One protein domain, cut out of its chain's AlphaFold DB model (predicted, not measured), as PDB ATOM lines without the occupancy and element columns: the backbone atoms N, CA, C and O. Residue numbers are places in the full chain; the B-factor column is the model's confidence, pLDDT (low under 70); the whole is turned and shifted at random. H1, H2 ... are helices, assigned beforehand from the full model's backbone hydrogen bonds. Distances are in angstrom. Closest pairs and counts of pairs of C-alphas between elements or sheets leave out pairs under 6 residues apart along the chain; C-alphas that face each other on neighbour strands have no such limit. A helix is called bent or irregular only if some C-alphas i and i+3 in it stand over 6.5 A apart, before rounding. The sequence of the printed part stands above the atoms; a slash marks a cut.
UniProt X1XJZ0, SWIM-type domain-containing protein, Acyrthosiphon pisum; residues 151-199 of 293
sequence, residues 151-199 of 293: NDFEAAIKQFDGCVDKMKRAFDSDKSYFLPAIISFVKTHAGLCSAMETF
ATOM      1  N   ASN A 151       5.007  19.091   1.751       63.22
ATOM      2  CA  ASN A 151       5.912  17.944   1.633       63.22
ATOM      3  C   ASN A 151       6.463  17.776   0.208       63.22
ATOM      4  O   ASN A 151       7.570  17.266   0.023       63.22
ATOM      5  N   ASP A 152       5.727  18.244  -0.801       78.75
ATOM      6  CA  ASP A 152       6.126  18.102  -2.201       78.75
ATOM      7  C   ASP A 152       7.198  19.123  -2.585       78.75
ATOM      8  O   ASP A 152       8.068  18.824  -3.403       78.75
ATOM      9  N   PHE A 153       7.185  20.307  -1.965       85.62
ATOM     10  CA  PHE A 153       8.187  21.336  -2.225       85.62
ATOM     11  C   PHE A 153       9.563  20.927  -1.697       85.62
ATOM     12  O   PHE A 153      10.541  20.967  -2.441       85.62
ATOM     13  N   GLU A 154       9.650  20.474  -0.446       88.69
ATOM     14  CA  GLU A 154      10.927  20.061   0.146       88.69
ATOM     15  C   GLU A 154      11.510  18.827  -0.563       88.69
ATOM     16  O   GLU A 154      12.706  18.776  -0.871       88.69
ATOM     17  N   ALA A 155      10.656  17.867  -0.933       89.62
ATOM     18  CA  ALA A 155      11.058  16.735  -1.760       89.62
ATOM     19  C   ALA A 155      11.540  17.171  -3.159       89.62
ATOM     20  O   ALA A 155      12.540  16.642  -3.653       89.62
ATOM     21  N   ALA A 156      10.870  18.141  -3.791       87.06
ATOM     22  CA  ALA A 156      11.266  18.684  -5.089       87.06
ATOM     23  C   ALA A 156      12.605  19.433  -5.019       87.06
ATOM     24  O   ALA A 156      13.451  19.234  -5.893       87.06
ATOM     25  N   ILE A 157      12.838  20.226  -3.969       90.94
ATOM     26  CA  ILE A 157      14.118  20.907  -3.733       90.94
ATOM     27  C   ILE A 157      15.240  19.886  -3.549       90.94
ATOM     28  O   ILE A 157      16.259  19.972  -4.228       90.94
ATOM     29  N   LYS A 158      15.027  18.834  -2.753       92.50
ATOM     30  CA  LYS A 158      16.027  17.771  -2.574       92.50
ATOM     31  C   LYS A 158      16.366  17.045  -3.883       92.50
ATOM     32  O   LYS A 158      17.520  16.679  -4.117       92.50
ATOM     33  N   GLN A 159      15.380  16.824  -4.757       88.12
ATOM     34  CA  GLN A 159      15.622  16.266  -6.093       88.12
ATOM     35  C   GLN A 159      16.374  17.242  -7.001       88.12
ATOM     36  O   GLN A 159      17.258  16.823  -7.755       88.12
ATOM     37  N   PHE A 160      16.033  18.529  -6.929       89.12
ATOM     38  CA  PHE A 160      16.708  19.586  -7.667       89.12
ATOM     39  C   PHE A 160      18.181  19.691  -7.262       89.12
ATOM     40  O   PHE A 160      19.042  19.636  -8.140       89.12
ATOM     41  N   ASP A 161      18.484  19.708  -5.965       92.19
ATOM     42  CA  ASP A 161      19.855  19.731  -5.444       92.19
ATOM     43  C   ASP A 161      20.661  18.526  -5.944       92.19
ATOM     44  O   ASP A 161      21.757  18.673  -6.490       92.19
ATOM     45  N   GLY A 162      20.071  17.327  -5.897       91.56
ATOM     46  CA  GLY A 162      20.696  16.124  -6.448       91.56
ATOM     47  C   GLY A 162      20.954  16.193  -7.963       91.56
ATOM     48  O   GLY A 162      21.902  15.576  -8.458       91.56
ATOM     49  N   CYS A 163      20.136  16.931  -8.718       88.31
ATOM     50  CA  CYS A 163      20.354  17.191 -10.143       88.31
ATOM     51  C   CYS A 163      21.493  18.196 -10.361       88.31
ATOM     52  O   CYS A 163      22.389  17.950 -11.174       88.31
ATOM     53  N   VAL A 164      21.502  19.284  -9.590       90.12
ATOM     54  CA  VAL A 164      22.559  20.300  -9.613       90.12
ATOM     55  C   VAL A 164      23.915  19.674  -9.289       90.12
ATOM     56  O   VAL A 164      24.887  19.945  -9.987       90.12
ATOM     57  N   ASP A 165      23.997  18.764  -8.320       93.38
ATOM     58  CA  ASP A 165      25.251  18.085  -7.972       93.38
ATOM     59  C   ASP A 165      25.756  17.132  -9.061       93.38
ATOM     60  O   ASP A 165      26.965  16.934  -9.215       93.38
ATOM     61  N   LYS A 166      24.857  16.524  -9.840       91.88
ATOM     62  CA  LYS A 166      25.246  15.750 -11.033       91.88
ATOM     63  C   LYS A 166      25.760  16.672 -12.132       91.88
ATOM     64  O   LYS A 166      26.755  16.354 -12.777       91.88
ATOM     65  N   MET A 167      25.103  17.813 -12.322       87.88
ATOM     66  CA  MET A 167      25.499  18.816 -13.305       87.88
ATOM     67  C   MET A 167      26.865  19.423 -12.966       87.88
ATOM     68  O   MET A 167      27.727  19.480 -13.835       87.88
ATOM     69  N   LYS A 168      27.106  19.770 -11.695       91.12
ATOM     70  CA  LYS A 168      28.416  20.211 -11.191       91.12
ATOM     71  C   LYS A 168      29.501  19.174 -11.471       91.12
ATOM     72  O   LYS A 168      30.517  19.515 -12.060       91.12
ATOM     73  N   ARG A 169      29.246  17.898 -11.154       92.88
ATOM     74  CA  ARG A 169      30.184  16.806 -11.465       92.88
ATOM     75  C   ARG A 169      30.492  16.699 -12.961       92.88
ATOM     76  O   ARG A 169      31.642  16.489 -13.317       92.88
ATOM     77  N   ALA A 170      29.498  16.876 -13.833       89.12
ATOM     78  CA  ALA A 170      29.716  16.888 -15.280       89.12
ATOM     79  C   ALA A 170      30.525  18.112 -15.747       89.12
ATOM     80  O   ALA A 170      31.376  17.987 -16.626       89.12
ATOM     81  N   PHE A 171      30.297  19.280 -15.140       90.19
ATOM     82  CA  PHE A 171      31.076  20.489 -15.416       90.19
ATOM     83  C   PHE A 171      32.532  20.357 -14.972       90.19
ATOM     84  O   PHE A 171      33.422  20.859 -15.656       90.19
ATOM     85  N   ASP A 172      32.776  19.663 -13.861       90.69
ATOM     86  CA  ASP A 172      34.123  19.406 -13.363       90.69
ATOM     87  C   ASP A 172      34.908  18.428 -14.242       90.69
ATOM     88  O   ASP A 172      36.130  18.568 -14.327       90.69
ATOM     89  N   SER A 173      34.229  17.503 -14.931       92.44
ATOM     90  CA  SER A 173      34.866  16.586 -15.882       92.44
ATOM     91  C   SER A 173      35.498  17.319 -17.072       92.44
ATOM     92  O   SER A 173      36.647  17.042 -17.395       92.44
ATOM     93  N   ASP A 174      34.790  18.281 -17.683       90.25
ATOM     94  CA  ASP A 174      35.239  18.981 -18.902       90.25
ATOM     95  C   ASP A 174      35.049  20.503 -18.810       90.25
ATOM     96  O   ASP A 174      34.244  21.124 -19.514       90.25
ATOM     97  N   LYS A 175      35.841  21.140 -17.943       90.94
ATOM     98  CA  LYS A 175      35.724  22.580 -17.645       90.94
ATOM     99  C   LYS A 175      35.782  23.471 -18.887       90.94
ATOM    100  O   LYS A 175      35.019  24.428 -18.982       90.94
ATOM    101  N   SER A 176      36.659  23.170 -19.848       90.25
ATOM    102  CA  SER A 176      36.848  23.987 -21.058       90.25
ATOM    103  C   SER A 176      35.638  23.965 -21.994       90.25
ATOM    104  O   SER A 176      35.348  24.973 -22.640       90.25
ATOM    105  N   TYR A 177      34.910  22.848 -22.042       93.00
ATOM    106  CA  TYR A 177      33.726  22.691 -22.879       93.00
ATOM    107  C   TYR A 177      32.528  23.463 -22.310       93.00
ATOM    108  O   TYR A 177      31.812  24.141 -23.048       93.00
ATOM    109  N   PHE A 178      32.328  23.404 -20.989       88.75
ATOM    110  CA  PHE A 178      31.155  23.995 -20.339       88.75
ATOM    111  C   PHE A 178      31.315  25.475 -19.964       88.75
ATOM    112  O   PHE A 178      30.306  26.168 -19.813       88.75
ATOM    113  N   LEU A 179      32.545  25.995 -19.862       87.06
ATOM    114  CA  LEU A 179      32.813  27.380 -19.447       87.06
ATOM    115  C   LEU A 179      32.006  28.436 -20.234       87.06
ATOM    116  O   LEU A 179      31.374  29.284 -19.596       87.06
ATOM    117  N   PRO A 180      31.948  28.405 -21.586       88.00
ATOM    118  CA  PRO A 180      31.210  29.417 -22.343       88.00
ATOM    119  C   PRO A 180      29.703  29.365 -22.064       88.00
ATOM    120  O   PRO A 180      29.047  30.405 -21.970       88.00
ATOM    121  N   ALA A 181      29.161  28.156 -21.886       83.50
ATOM    122  CA  ALA A 181      27.751  27.946 -21.587       83.50
ATOM    123  C   ALA A 181      27.399  28.474 -20.189       83.50
ATOM    124  O   ALA A 181      26.435  29.228 -20.055       83.50
ATOM    125  N   ILE A 182      28.217  28.178 -19.175       84.50
ATOM    126  CA  ILE A 182      28.010  28.645 -17.795       84.50
ATOM    127  C   ILE A 182      28.032  30.180 -17.727       84.50
ATOM    128  O   ILE A 182      27.124  30.783 -17.157       84.50
ATOM    129  N   ILE A 183      29.003  30.831 -18.377       84.50
ATOM    130  CA  ILE A 183      29.096  32.304 -18.419       84.50
ATOM    131  C   ILE A 183      27.860  32.924 -19.089       84.50
ATOM    132  O   ILE A 183      27.399  33.995 -18.689       84.50
ATOM    133  N   SER A 184      27.314  32.272 -20.117       77.94
ATOM    134  CA  SER A 184      26.103  32.751 -20.789       77.94
ATOM    135  C   SER A 184      24.833  32.560 -19.950       77.94
ATOM    136  O   SER A 184      23.936  33.398 -20.017       77.94
ATOM    137  N   PHE A 185      24.781  31.502 -19.137       74.81
ATOM    138  CA  PHE A 185      23.592  31.068 -18.403       74.81
ATOM    139  C   PHE A 185      23.301  31.916 -17.152       74.81
ATOM    140  O   PHE A 185      22.143  32.136 -16.817       74.81
ATOM    141  N   VAL A 186      24.331  32.445 -16.483       72.38
ATOM    142  CA  VAL A 186      24.205  33.086 -15.152       72.38
ATOM    143  C   VAL A 186      24.011  34.617 -15.221       72.38
ATOM    144  O   VAL A 186      24.060  35.309 -14.211       72.38
ATOM    145  N   LYS A 187      23.770  35.201 -16.403       76.25
ATOM    146  CA  LYS A 187      23.774  36.672 -16.555       76.25
ATOM    147  C   LYS A 187      22.625  37.402 -15.855       76.25
ATOM    148  O   LYS A 187      22.827  38.527 -15.412       76.25
ATOM    149  N   THR A 188      21.426  36.821 -15.783       79.88
ATOM    150  CA  THR A 188      20.258  37.476 -15.170       79.88
ATOM    151  C   THR A 188      19.346  36.466 -14.475       79.88
ATOM    152  O   THR A 188      19.110  35.372 -14.985       79.88
ATOM    153  N   HIS A 189      18.771  36.857 -13.332       78.00
ATOM    154  CA  HIS A 189      17.806  36.033 -12.590       78.00
ATOM    155  C   HIS A 189      16.580  35.666 -13.448       78.00
ATOM    156  O   HIS A 189      16.154  34.516 -13.482       78.00
ATOM    157  N   ALA A 190      16.067  36.622 -14.230       80.50
ATOM    158  CA  ALA A 190      14.965  36.382 -15.162       80.50
ATOM    159  C   ALA A 190      15.329  35.373 -16.268       80.50
ATOM    160  O   ALA A 190      14.504  34.539 -16.641       80.50
ATOM    161  N   GLY A 191      16.571  35.419 -16.767       77.94
ATOM    162  CA  GLY A 191      17.077  34.462 -17.747       77.94
ATOM    163  C   GLY A 191      17.151  33.047 -17.180       77.94
ATOM    164  O   GLY A 191      16.730  32.108 -17.850       77.94
ATOM    165  N   LEU A 192      17.596  32.904 -15.928       83.44
ATOM    166  CA  LEU A 192      17.627  31.622 -15.225       83.44
ATOM    167  C   LEU A 192      16.218  31.044 -15.038       83.44
ATOM    168  O   LEU A 192      15.984  29.899 -15.418       83.44
ATOM    169  N   CYS A 193      15.272  31.831 -14.516       82.19
ATOM    170  CA  CYS A 193      13.889  31.379 -14.330       82.19
ATOM    171  C   CYS A 193      13.253  30.956 -15.659       82.19
ATOM    172  O   CYS A 193      12.676  29.875 -15.753       82.19
ATOM    173  N   SER A 194      13.416  31.767 -16.710       81.81
ATOM    174  CA  SER A 194      12.891  31.452 -18.042       81.81
ATOM    175  C   SER A 194      13.545  30.202 -18.637       81.81
ATOM    176  O   SER A 194      12.860  29.346 -19.201       81.81
ATOM    177  N   ALA A 195      14.860  30.045 -18.475       82.12
ATOM    178  CA  ALA A 195      15.567  28.855 -18.921       82.12
ATOM    179  C   ALA A 195      15.079  27.609 -18.176       82.12
ATOM    180  O   ALA A 195      14.783  26.616 -18.826       82.12
ATOM    181  N   MET A 196      14.913  27.662 -16.852       82.88
ATOM    182  CA  MET A 196      14.389  26.543 -16.060       82.88
ATOM    183  C   MET A 196      12.959  26.168 -16.457       82.88
ATOM    184  O   MET A 196      12.645  24.987 -16.570       82.88
ATOM    185  N   GLU A 197      12.103  27.154 -16.725       80.88
ATOM    186  CA  GLU A 197      10.714  26.907 -17.120       80.88
ATOM    187  C   GLU A 197      10.590  26.335 -18.544       80.88
ATOM    188  O   GLU A 197       9.636  25.622 -18.870       80.88
ATOM    189  N   THR A 198      11.539  26.662 -19.422       77.50
ATOM    190  CA  THR A 198      11.560  26.201 -20.819       77.50
ATOM    191  C   THR A 198      12.403  24.943 -21.027       77.50
ATOM    192  O   THR A 198      12.211  24.237 -22.027       77.50
ATOM    193  N   PHE A 199      13.286  24.613 -20.080       71.12
ATOM    194  CA  PHE A 199      14.115  23.414 -20.098       71.12
ATOM    195  C   PHE A 199      13.221  22.167 -20.105       71.12
ATOM    196  O   PHE A 199      12.398  21.956 -19.219       71.12
TER     197      PHE A 199
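AT A GLANCE: This is residues 151 to 199 of the 293 residues of the protein "SWIM-type domain-containing protein" of Acyrthosiphon pisum (UniProt X1XJZ0). The three helices form an open hook: the long helix H1 makes the shank and the longest axis, H2 makes the bend at its last residues, and H3 is the tip, turned crosswise to H2. The hook is loosely formed, with H1 and H3 apart and few contacts between helices that follow each other. The printed part has 49 residues, with three named helices in the order H1, H2, H3 and no named strand, and its class is all helix. The whole is loose, with a radius of gyration of the C-alphas of 12.7 A, and spans 39 by 25 by 14 A, only just flat.

HOW THE PARTS SIT: H1, residues 151 to 173, is close to but not clearly touching H2, residues 175 to 185. Their closest C-alphas, of Phe 171 and Phe 178, are 6.0 A apart. They run opposite ways at a steep tilt of 45 degrees. H2 is also close to but not clearly touching H3, residues 189 to 198, and the closest C-alphas, of Phe 185 and Leu 192, are 6.8 A apart. The lines of H2 and H3 are about perpendicular, at 76 degrees. H1 and H3 are apart. In H1 and H3 every O i to N i+4 pair is within hydrogen-bond range; in H2 5 of 7 are.

IN THESE COORDINATES: H1 begins at C-alpha 151 (5.912, 17.944, 1.633) and measures 33.9 A from first to last C-alpha. H2 begins at C-alpha 175 (35.724, 22.580, -17.645) and measures 14.8 A. H2 is irregular: C-alphas 177 and 180 are 7.2 A apart. H3 measures 14.3 A and ends at C-alpha 198 (11.560, 26.201, -20.819).

THE WHOLE: The C-alphas farthest apart, of Asn 151 and Ser 176, are 38.8 A apart. Residues 151 to 169, which belong to H1, stand free. Both links are tight, and the printed part has no cut. The mean pLDDT of the printed part is 85.2, and residue 151 alone is under 70.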